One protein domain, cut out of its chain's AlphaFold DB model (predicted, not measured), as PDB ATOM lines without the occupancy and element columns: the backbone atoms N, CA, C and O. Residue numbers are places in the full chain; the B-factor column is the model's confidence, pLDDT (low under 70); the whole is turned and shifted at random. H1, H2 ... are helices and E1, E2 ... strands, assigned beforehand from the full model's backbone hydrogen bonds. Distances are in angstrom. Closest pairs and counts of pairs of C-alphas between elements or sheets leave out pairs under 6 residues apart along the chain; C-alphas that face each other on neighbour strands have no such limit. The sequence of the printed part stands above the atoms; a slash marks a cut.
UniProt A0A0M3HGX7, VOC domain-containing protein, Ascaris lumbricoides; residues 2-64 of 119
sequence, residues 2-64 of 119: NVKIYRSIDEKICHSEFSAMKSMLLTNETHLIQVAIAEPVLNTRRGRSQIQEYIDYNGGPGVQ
ATOM      1  N   ASN A   2      54.007  49.821 -14.988       88.19
ATOM      2  CA  ASN A   2      53.468  48.948 -13.944       88.19
ATOM      3  C   ASN A   2      52.023  49.367 -13.636       88.19
ATOM      4  O   ASN A   2      51.782  50.541 -13.350       88.19
ATOM      5  N   VAL A   3      51.077  48.436 -13.738       92.88
ATOM      6  CA  VAL A   3      49.663  48.659 -13.413       92.88
ATOM      7  C   VAL A   3      49.265  47.729 -12.276       92.88
ATOM      8  O   VAL A   3      49.649  46.562 -12.259       92.88
ATOM      9  N   LYS A   4      48.518  48.256 -11.307       95.38
ATOM     10  CA  LYS A   4      48.067  47.514 -10.123       95.38
ATOM     11  C   LYS A   4      46.556  47.618  -9.985       95.38
ATOM     12  O   LYS A   4      45.961  48.606 -10.417       95.38
ATOM     13  N   ILE A   5      45.952  46.615  -9.352       96.06
ATOM     14  CA  ILE A   5      44.546  46.674  -8.946       96.06
ATOM     15  C   ILE A   5      44.414  47.750  -7.869       96.06
ATOM     16  O   ILE A   5      45.036  47.662  -6.813       96.06
ATOM     17  N   TYR A   6      43.621  48.773  -8.162       95.75
ATOM     18  CA  TYR A   6      43.340  49.890  -7.264       95.75
ATOM     19  C   TYR A   6      42.040  49.693  -6.493       95.75
ATOM     20  O   TYR A   6      41.950  50.021  -5.312       95.75
ATOM     21  N   ARG A   7      41.019  49.158  -7.165       94.88
ATOM     22  CA  ARG A   7      39.709  48.885  -6.577       94.88
ATOM     23  C   ARG A   7      39.084  47.676  -7.255       94.88
ATOM     24  O   ARG A   7      39.218  47.517  -8.464       94.88
ATOM     25  N   SER A   8      38.366  46.873  -6.484       94.69
ATOM     26  CA  SER A   8      37.458  45.844  -6.982       94.69
ATOM     27  C   SER A   8      36.038  46.132  -6.502       94.69
ATOM     28  O   SER A   8      35.832  46.709  -5.434       94.69
ATOM     29  N   ILE A   9      35.063  45.773  -7.329       92.31
ATOM     30  CA  ILE A   9      33.631  45.864  -7.057       92.31
ATOM     31  C   ILE A   9      33.032  44.507  -7.414       92.31
ATOM     32  O   ILE A   9      33.302  43.982  -8.497       92.31
ATOM     33  N   ASP A  10      32.245  43.947  -6.502       90.31
ATOM     34  CA  ASP A  10      31.568  42.669  -6.695       90.31
ATOM     35  C   ASP A  10      30.061  42.845  -6.954       90.31
ATOM     36  O   ASP A  10      29.506  43.950  -6.920       90.31
ATOM     37  N   GLU A  11      29.390  41.724  -7.205       83.50
ATOM     38  CA  GLU A  11      27.964  41.652  -7.499       83.50
ATOM     39  C   GLU A  11      27.072  42.150  -6.358       83.50
ATOM     40  O   GLU A  11      25.933  42.537  -6.599       83.50
ATOM     41  N   LYS A  12      27.560  42.184  -5.111       86.31
ATOM     42  CA  LYS A  12      26.775  42.694  -3.978       86.31
ATOM     43  C   LYS A  12      26.676  44.212  -4.011       86.31
ATOM     44  O   LYS A  12      25.734  44.763  -3.454       86.31
ATOM     45  N   ILE A  13      27.623  44.875  -4.672       86.62
ATOM     46  CA  ILE A  13      27.662  46.333  -4.814       86.62
ATOM     47  C   ILE A  13      27.074  46.765  -6.162       86.62
ATOM     48  O   ILE A  13      26.315  47.729  -6.210       86.62
ATOM     49  N   CYS A  14      27.407  46.072  -7.256       86.12
ATOM     50  CA  CYS A  14      26.976  46.440  -8.606       86.12
ATOM     51  C   CYS A  14      25.960  45.437  -9.168       86.12
ATOM     52  O   CYS A  14      26.298  44.529  -9.934       86.12
ATOM     53  N   HIS A  15      24.699  45.615  -8.777       88.06
ATOM     54  CA  HIS A  15      23.573  44.838  -9.285       88.06
ATOM     55  C   HIS A  15      22.313  45.690  -9.443       88.06
ATOM     56  O   HIS A  15      22.141  46.725  -8.803       88.06
ATOM     57  N   SER A  16      21.423  45.211 -10.303       86.56
ATOM     58  CA  SER A  16      20.009  45.566 -10.335       86.56
ATOM     59  C   SER A  16      19.184  44.404  -9.774       86.56
ATOM     60  O   SER A  16      19.728  43.374  -9.372       86.56
ATOM     61  N   GLU A  17      17.858  44.520  -9.805       84.19
ATOM     62  CA  GLU A  17      16.971  43.388  -9.512       84.19
ATOM     63  C   GLU A  17      17.237  42.173 -10.432       84.19
ATOM     64  O   GLU A  17      17.036  41.023 -10.034       84.19
ATOM     65  N   PHE A  18      17.722  42.410 -11.659       84.94
ATOM     66  CA  PHE A  18      17.747  41.405 -12.726       84.94
ATOM     67  C   PHE A  18      19.144  40.889 -13.081       84.94
ATOM     68  O   PHE A  18      19.283  39.721 -13.453       84.94
ATOM     69  N   SER A  19      20.171  41.732 -12.983       87.62
ATOM     70  CA  SER A  19      21.531  41.434 -13.445       87.62
ATOM     71  C   SER A  19      22.601  42.068 -12.554       87.62
ATOM     72  O   SER A  19      22.321  42.990 -11.790       87.62
ATOM     73  N   ALA A  20      23.833  41.568 -12.653       89.56
ATOM     74  CA  ALA A  20      24.985  42.046 -11.894       89.56
ATOM     75  C   ALA A  20      26.274  41.962 -12.726       89.56
ATOM     76  O   ALA A  20      26.323  41.293 -13.769       89.56
ATOM     77  N   MET A  21      27.322  42.633 -12.249       90.00
ATOM     78  CA  MET A  21      28.671  42.552 -12.813       90.00
ATOM     79  C   MET A  21      29.737  42.646 -11.724       90.00
ATOM     80  O   MET A  21      29.518  43.242 -10.670       90.00
ATOM     81  N   LYS A  22      30.915  42.093 -12.018       92.25
ATOM     82  CA  LYS A  22      32.138  42.335 -11.250       92.25
ATOM     83  C   LYS A  22      33.045  43.256 -12.048       92.25
ATOM     84  O   LYS A  22      33.056  43.206 -13.279       92.25
ATOM     85  N   SER A  23      33.798  44.105 -11.359       94.50
ATOM     86  CA  SER A  23      34.735  45.022 -12.002       94.50
ATOM     87  C   SER A  23      36.000  45.223 -11.181       94.50
ATOM     88  O   SER A  23      35.963  45.281  -9.952       94.50
ATOM     89  N   MET A  24      37.129  45.355 -11.869       96.38
ATOM     90  CA  MET A  24      38.421  45.716 -11.300       96.38
ATOM     91  C   MET A  24      38.964  46.953 -12.006       96.38
ATOM     92  O   MET A  24      39.086  46.983 -13.228       96.38
ATOM     93  N   LEU A  25      39.337  47.962 -11.227       96.75
ATOM     94  CA  LEU A  25      40.008  49.157 -11.715       96.75
ATOM     95  C   LEU A  25      41.520  48.975 -11.591       96.75
ATOM     96  O   LEU A  25      42.057  48.930 -10.483       96.75
ATOM     97  N   LEU A  26      42.198  48.892 -12.731       97.12
ATOM     98  CA  LEU A  26      43.651  48.903 -12.837       97.12
ATOM     99  C   LEU A  26      44.148  50.333 -13.036       97.12
ATOM    100  O   LEU A  26      43.559  51.094 -13.803       97.12
ATOM    101  N   THR A  27      45.253  50.692 -12.385       97.38
ATOM    102  CA  THR A  27      45.859  52.018 -12.541       97.38
ATOM    103  C   THR A  27      47.380  51.972 -12.497       97.38
ATOM    104  O   THR A  27      47.964  51.104 -11.841       97.38
ATOM    105  N   ASN A  28      48.028  52.922 -13.173       96.50
ATOM    106  CA  ASN A  28      49.448  53.204 -12.957       96.50
ATOM    107  C   ASN A  28      49.659  54.078 -11.702       96.50
ATOM    108  O   ASN A  28      48.702  54.629 -11.160       96.50
ATOM    109  N   GLU A  29      50.912  54.228 -11.258       94.94
ATOM    110  CA  GLU A  29      51.273  54.982 -10.040       94.94
ATOM    111  C   GLU A  29      50.816  56.447 -10.072       94.94
ATOM    112  O   GLU A  29      50.400  56.996  -9.059       94.94
ATOM    113  N   THR A  30      50.841  57.074 -11.250       95.19
ATOM    114  CA  THR A  30      50.406  58.468 -11.438       95.19
ATOM    115  C   THR A  30      48.887  58.644 -11.510       95.19
ATOM    116  O   THR A  30      48.415  59.769 -11.623       95.19
ATOM    117  N   HIS A  31      48.120  57.552 -11.543       93.00
ATOM    118  CA  HIS A  31      46.675  57.543 -11.795       93.00
ATOM    119  C   HIS A  31      46.204  58.167 -13.121       93.00
ATOM    120  O   HIS A  31      45.013  58.402 -13.308       93.00
ATOM    121  N   LEU A  32      47.117  58.393 -14.070       94.56
ATOM    122  CA  LEU A  32      46.798  58.939 -15.391       94.56
ATOM    123  C   LEU A  32      46.209  57.895 -16.338       94.56
ATOM    124  O   LEU A  32      45.456  58.245 -17.241       94.56
ATOM    125  N   ILE A  33      46.565  56.624 -16.149       94.94
ATOM    126  CA  ILE A  33      46.036  55.519 -16.947       94.94
ATOM    127  C   ILE A  33      45.187  54.662 -16.031       94.94
ATOM    128  O   ILE A  33      45.714  54.049 -15.102       94.94
ATOM    129  N   GLN A  34      43.889  54.634 -16.319       96.06
ATOM    130  CA  GLN A  34      42.875  53.900 -15.581       96.06
ATOM    131  C   GLN A  34      42.119  52.990 -16.545       96.06
ATOM    132  O   GLN A  34      41.556  53.459 -17.532       96.06
ATOM    133  N   VAL A  35      42.126  51.688 -16.268       96.75
ATOM    134  CA  VAL A  35      41.444  50.678 -17.083       96.75
ATOM    135  C   VAL A  35      40.519  49.879 -16.180       96.75
ATOM    136  O   VAL A  35      40.981  49.199 -15.265       96.75
ATOM    137  N   ALA A  36      39.215  49.970 -16.429       96.31
ATOM    138  CA  ALA A  36      38.225  49.129 -15.773       96.31
ATOM    139  C   ALA A  36      38.049  47.835 -16.576       96.31
ATOM    140  O   ALA A  36      37.715  47.876 -17.758       96.31
ATOM    141  N   ILE A  37      38.275  46.693 -15.932       96.31
ATOM    142  CA  ILE A  37      37.997  45.367 -16.484       96.31
ATOM    143  C   ILE A  37      36.719  44.860 -15.835       96.31
ATOM    144  O   ILE A  37      36.654  44.788 -14.609       96.31
ATOM    145  N   ALA A  38      35.725  44.505 -16.645       94.94
ATOM    146  CA  ALA A  38      34.446  43.981 -16.184       94.94
ATOM    147  C   ALA A  38      34.223  42.551 -16.684       94.94
ATOM    148  O   ALA A  38      34.563  42.227 -17.821       94.94
ATOM    149  N   GLU A  39      33.612  41.718 -15.844       93.69
ATOM    150  CA  GLU A  39      33.203  40.356 -16.194       93.69
ATOM    151  C   GLU A  39      31.720  40.123 -15.854       93.69
ATOM    152  O   GLU A  39      31.192  40.726 -14.905       93.69
ATOM    153  N   PRO A  40      31.015  39.277 -16.629       91.19
ATOM    154  CA  PRO A  40      29.616  38.985 -16.370       91.19
ATOM    155  C   PRO A  40      29.467  38.096 -15.135       91.19
ATOM    156  O   PRO A  40      30.220  37.146 -14.926       91.19
ATOM    157  N   VAL A  41      28.425  38.351 -14.345       87.75
ATOM    158  CA  VAL A  41      27.976  37.404 -13.321       87.75
ATOM    159  C   VAL A  41      27.011  36.430 -13.987       87.75
ATOM    160  O   VAL A  41      25.952  36.828 -14.473       87.75
ATOM    161  N   LEU A  42      27.399  35.157 -14.048       80.94
ATOM    162  CA  LEU A  42      26.571  34.099 -14.624       80.94
ATOM    163  C   LEU A  42      25.411  33.738 -13.680       80.94
ATOM    164  O   LEU A  42      25.529  33.857 -12.462       80.94
ATOM    165  N   ASN A  43      24.307  33.242 -14.248       71.25
ATOM    166  CA  ASN A  43      23.141  32.731 -13.509       71.25
ATOM    167  C   ASN A  43      22.451  33.756 -12.585       71.25
ATOM    168  O   ASN A  43      21.936  33.408 -11.520       71.25
ATOM    169  N   THR A  44      22.413  35.028 -12.985       70.06
ATOM    170  CA  THR A  44      21.596  36.058 -12.329       70.06
ATOM    171  C   THR A  44      20.110  35.695 -12.397       70.06
ATOM    172  O   THR A  44      19.643  35.097 -13.365       70.06
ATOM    173  N   ARG A  45      19.348  36.035 -11.344       62.59
ATOM    174  CA  ARG A  45      18.001  35.484 -11.102       62.59
ATOM    175  C   ARG A  45      17.020  35.646 -12.268       62.59
ATOM    176  O   ARG A  45      16.124  34.812 -12.368       62.59
ATOM    177  N   ARG A  46      17.119  36.707 -13.085       59.09
ATOM    178  CA  ARG A  46      16.081  37.043 -14.084       59.09
ATOM    179  C   ARG A  46      16.533  37.812 -15.337       59.09
ATOM    180  O   ARG A  46      15.686  38.068 -16.185       59.09
ATOM    181  N   GLY A  47      17.804  38.185 -15.499       62.03
ATOM    182  CA  GLY A  47      18.230  39.006 -16.641       62.03
ATOM    183  C   GLY A  47      19.656  38.745 -17.098       62.03
ATOM    184  O   GLY A  47      20.544  38.489 -16.288       62.03
ATOM    185  N   ARG A  48      19.874  38.830 -18.411       73.81
ATOM    186  CA  ARG A  48      21.194  38.712 -19.034       73.81
ATOM    187  C   ARG A  48      22.094  39.867 -18.577       73.81
ATOM    188  O   ARG A  48      21.663  41.016 -18.562       73.81
ATOM    189  N   SER A  49      23.339  39.575 -18.196       84.50
ATOM    190  CA  SER A  49      24.318  40.622 -17.878       84.50
ATOM    191  C   SER A  49      24.636  41.445 -19.130       84.50
ATOM    192  O   SER A  49      24.934  40.867 -20.176       84.50
ATOM    193  N   GLN A  50      24.645  42.777 -19.012       90.25
ATOM    194  CA  GLN A  50      25.056  43.685 -20.092       90.25
ATOM    195  C   GLN A  50      26.474  43.362 -20.601       90.25
ATOM    196  O   GLN A  50      26.769  43.527 -21.781       90.25
ATOM    197  N   ILE A  51      27.359  42.864 -19.728       93.12
ATOM    198  CA  ILE A  51      28.714  42.453 -20.123       93.12
ATOM    199  C   ILE A  51      28.667  41.212 -21.019       93.12
ATOM    200  O   ILE A  51      29.388  41.144 -22.011       93.12
ATOM    201  N   GLN A  52      27.793  40.249 -20.710       93.00
ATOM    202  CA  GLN A  52      27.611  39.073 -21.561       93.00
ATOM    203  C   GLN A  52      27.014  39.468 -22.911       93.00
ATOM    204  O   GLN A  52      27.447  38.974 -23.940       93.00
ATOM    205  N   GLU A  53      26.039  40.375 -22.914       93.19
ATOM    206  CA  GLU A  53      25.484  40.919 -24.151       93.19
ATOM    207  C   GLU A  53      26.565  41.573 -25.021       93.19
ATOM    208  O   GLU A  53      26.664  41.258 -26.205       93.19
ATOM    209  N   TYR A  54      27.434  42.399 -24.429       95.25
ATOM    210  CA  TYR A  54      28.574  42.975 -25.141       95.25
ATOM    211  C   TYR A  54      29.470  41.892 -25.754       95.25
ATOM    212  O   TYR A  54      29.768  41.968 -26.940       95.25
ATOM    213  N   ILE A  55      29.876  40.880 -24.979       95.12
ATOM    214  CA  ILE A  55      30.757  39.800 -25.460       95.12
ATOM    215  C   ILE A  55      30.131  39.067 -26.652       95.12
ATOM    216  O   ILE A  55      30.824  38.807 -27.635       95.12
ATOM    217  N   ASP A  56      28.838  38.759 -26.581       94.31
ATOM    218  CA  ASP A  56      28.127  38.045 -27.636       94.31
ATOM    219  C   ASP A  56      28.040  38.847 -28.938       94.31
ATOM    220  O   ASP A  56      28.325  38.304 -30.005       94.31
ATOM    221  N   TYR A  57      27.690  40.135 -28.868       96.94
ATOM    222  CA  TYR A  57      27.587  40.983 -30.063       96.94
ATOM    223  C   TYR A  57      28.953  41.430 -30.601       96.94
ATOM    224  O   TYR A  57      29.098  41.639 -31.803       96.94
ATOM    225  N   ASN A  58      29.956  41.564 -29.733       97.62
ATOM    226  CA  ASN A  58      31.323  41.919 -30.113       97.62
ATOM    227  C   ASN A  58      32.130  40.712 -30.635       97.62
ATOM    228  O   ASN A  58      33.164  40.895 -31.271       97.62
ATOM    229  N   GLY A  59      31.686  39.478 -30.365       97.12
ATOM    230  CA  GLY A  59      32.414  38.257 -30.725       97.12
ATOM    231  C   GLY A  59      33.588  37.936 -29.794       97.12
ATOM    232  O   GLY A  59      34.506  37.216 -30.184       97.12
ATOM    233  N   GLY A  60      33.582  38.471 -28.569       96.19
ATOM    234  CA  GLY A  60      34.630  38.247 -27.575       96.19
ATOM    235  C   GLY A  60      34.919  39.458 -26.680       96.19
ATOM    236  O   GLY A  60      34.229  40.478 -26.759       96.19
ATOM    237  N   PRO A  61      35.947  39.364 -25.816       97.06
ATOM    238  CA  PRO A  61      36.406  40.475 -24.984       97.06
ATOM    239  C   PRO A  61      36.855  41.684 -25.814       97.06
ATOM    240  O   PRO A  61      37.428  41.534 -26.892       97.06
ATOM    241  N   GLY A  62      36.646  42.890 -25.286       97.25
ATOM    242  CA  GLY A  62      36.991  44.130 -25.978       97.25
ATOM    243  C   GLY A  62      36.765  45.380 -25.129       97.25
ATOM    244  O   GLY A  62      36.426  45.299 -23.946       97.25
ATOM    245  N   VAL A  63      36.979  46.547 -25.739       97.38
ATOM    246  CA  VAL A  63      36.730  47.850 -25.110       97.38
ATOM    247  C   VAL A  63      35.251  48.205 -25.254       97.38
ATOM    248  O   VAL A  63      34.777  48.451 -26.361       97.38
ATOM    249  N   GLN A  64      34.524  48.251 -24.134       97.25
ATOM    250  CA  GLN A  64      33.092  48.564 -24.131       97.25
ATOM    251  C   GLN A  64      32.809  50.068 -24.258       97.25
ATOM    252  O   GLN A  64      31.903  50.466 -24.983       97.25
TER     253      GLN A  64
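This is residues 2 to 64 of the 119 residues of the protein "VOC domain-containing protein" of Ascaris lumbricoides (UniProt A0A0M3HGX7). Three antiparallel strands lie side by side in a twisted ribbon, and a short helix, H1, stands off its E3 edge, meeting it near the helix's beginning. The 63 printed residues run E1, E2, E3, H1, a mixed class with under half in named elements. The whole is only just loose, close to compact, with a radius of gyration of the C-alphas of 13.1 A, and flat, spanning 40 by 28 by 13 A.

Look first at E2, residues 21 to 27, the inner strand of a meander, each strand the antiparallel neighbour of the one before. It forms hairpins with E1, residues 4 to 9, where N 6 and O 25 are 2.8 A apart, and with E3, residues 34 to 40, where N 24 and O 37 are 2.8 A apart, both within hydrogen-bond range. The sheet is only just strongly twisted, with C-alphas up to 4.4 A off its best plane. H1, residues 50 to 58, is on the sheet but only grazes it with residues 50 to 55; its closest C-alphas to E3 are those of Ile 51 and Pro 40, 5.2 A apart. In H1 every O i to N i+4 pair is within hydrogen-bond range.

Find C-alpha 4 at (48.067, 47.514, -10.123), where E1 begins its 14.8 A; E2 runs 19.6 A and E3 20.0 A. H1 runs 12.0 A to C-alpha 58 at (31.323, 41.919, -30.113).

The C-alphas of Thr 30 and Arg 46 are the two farthest apart, 40.5 A. The printed part has no cut; the link E1 to E2 is long, and residues 45 to 47 have pLDDT under 70.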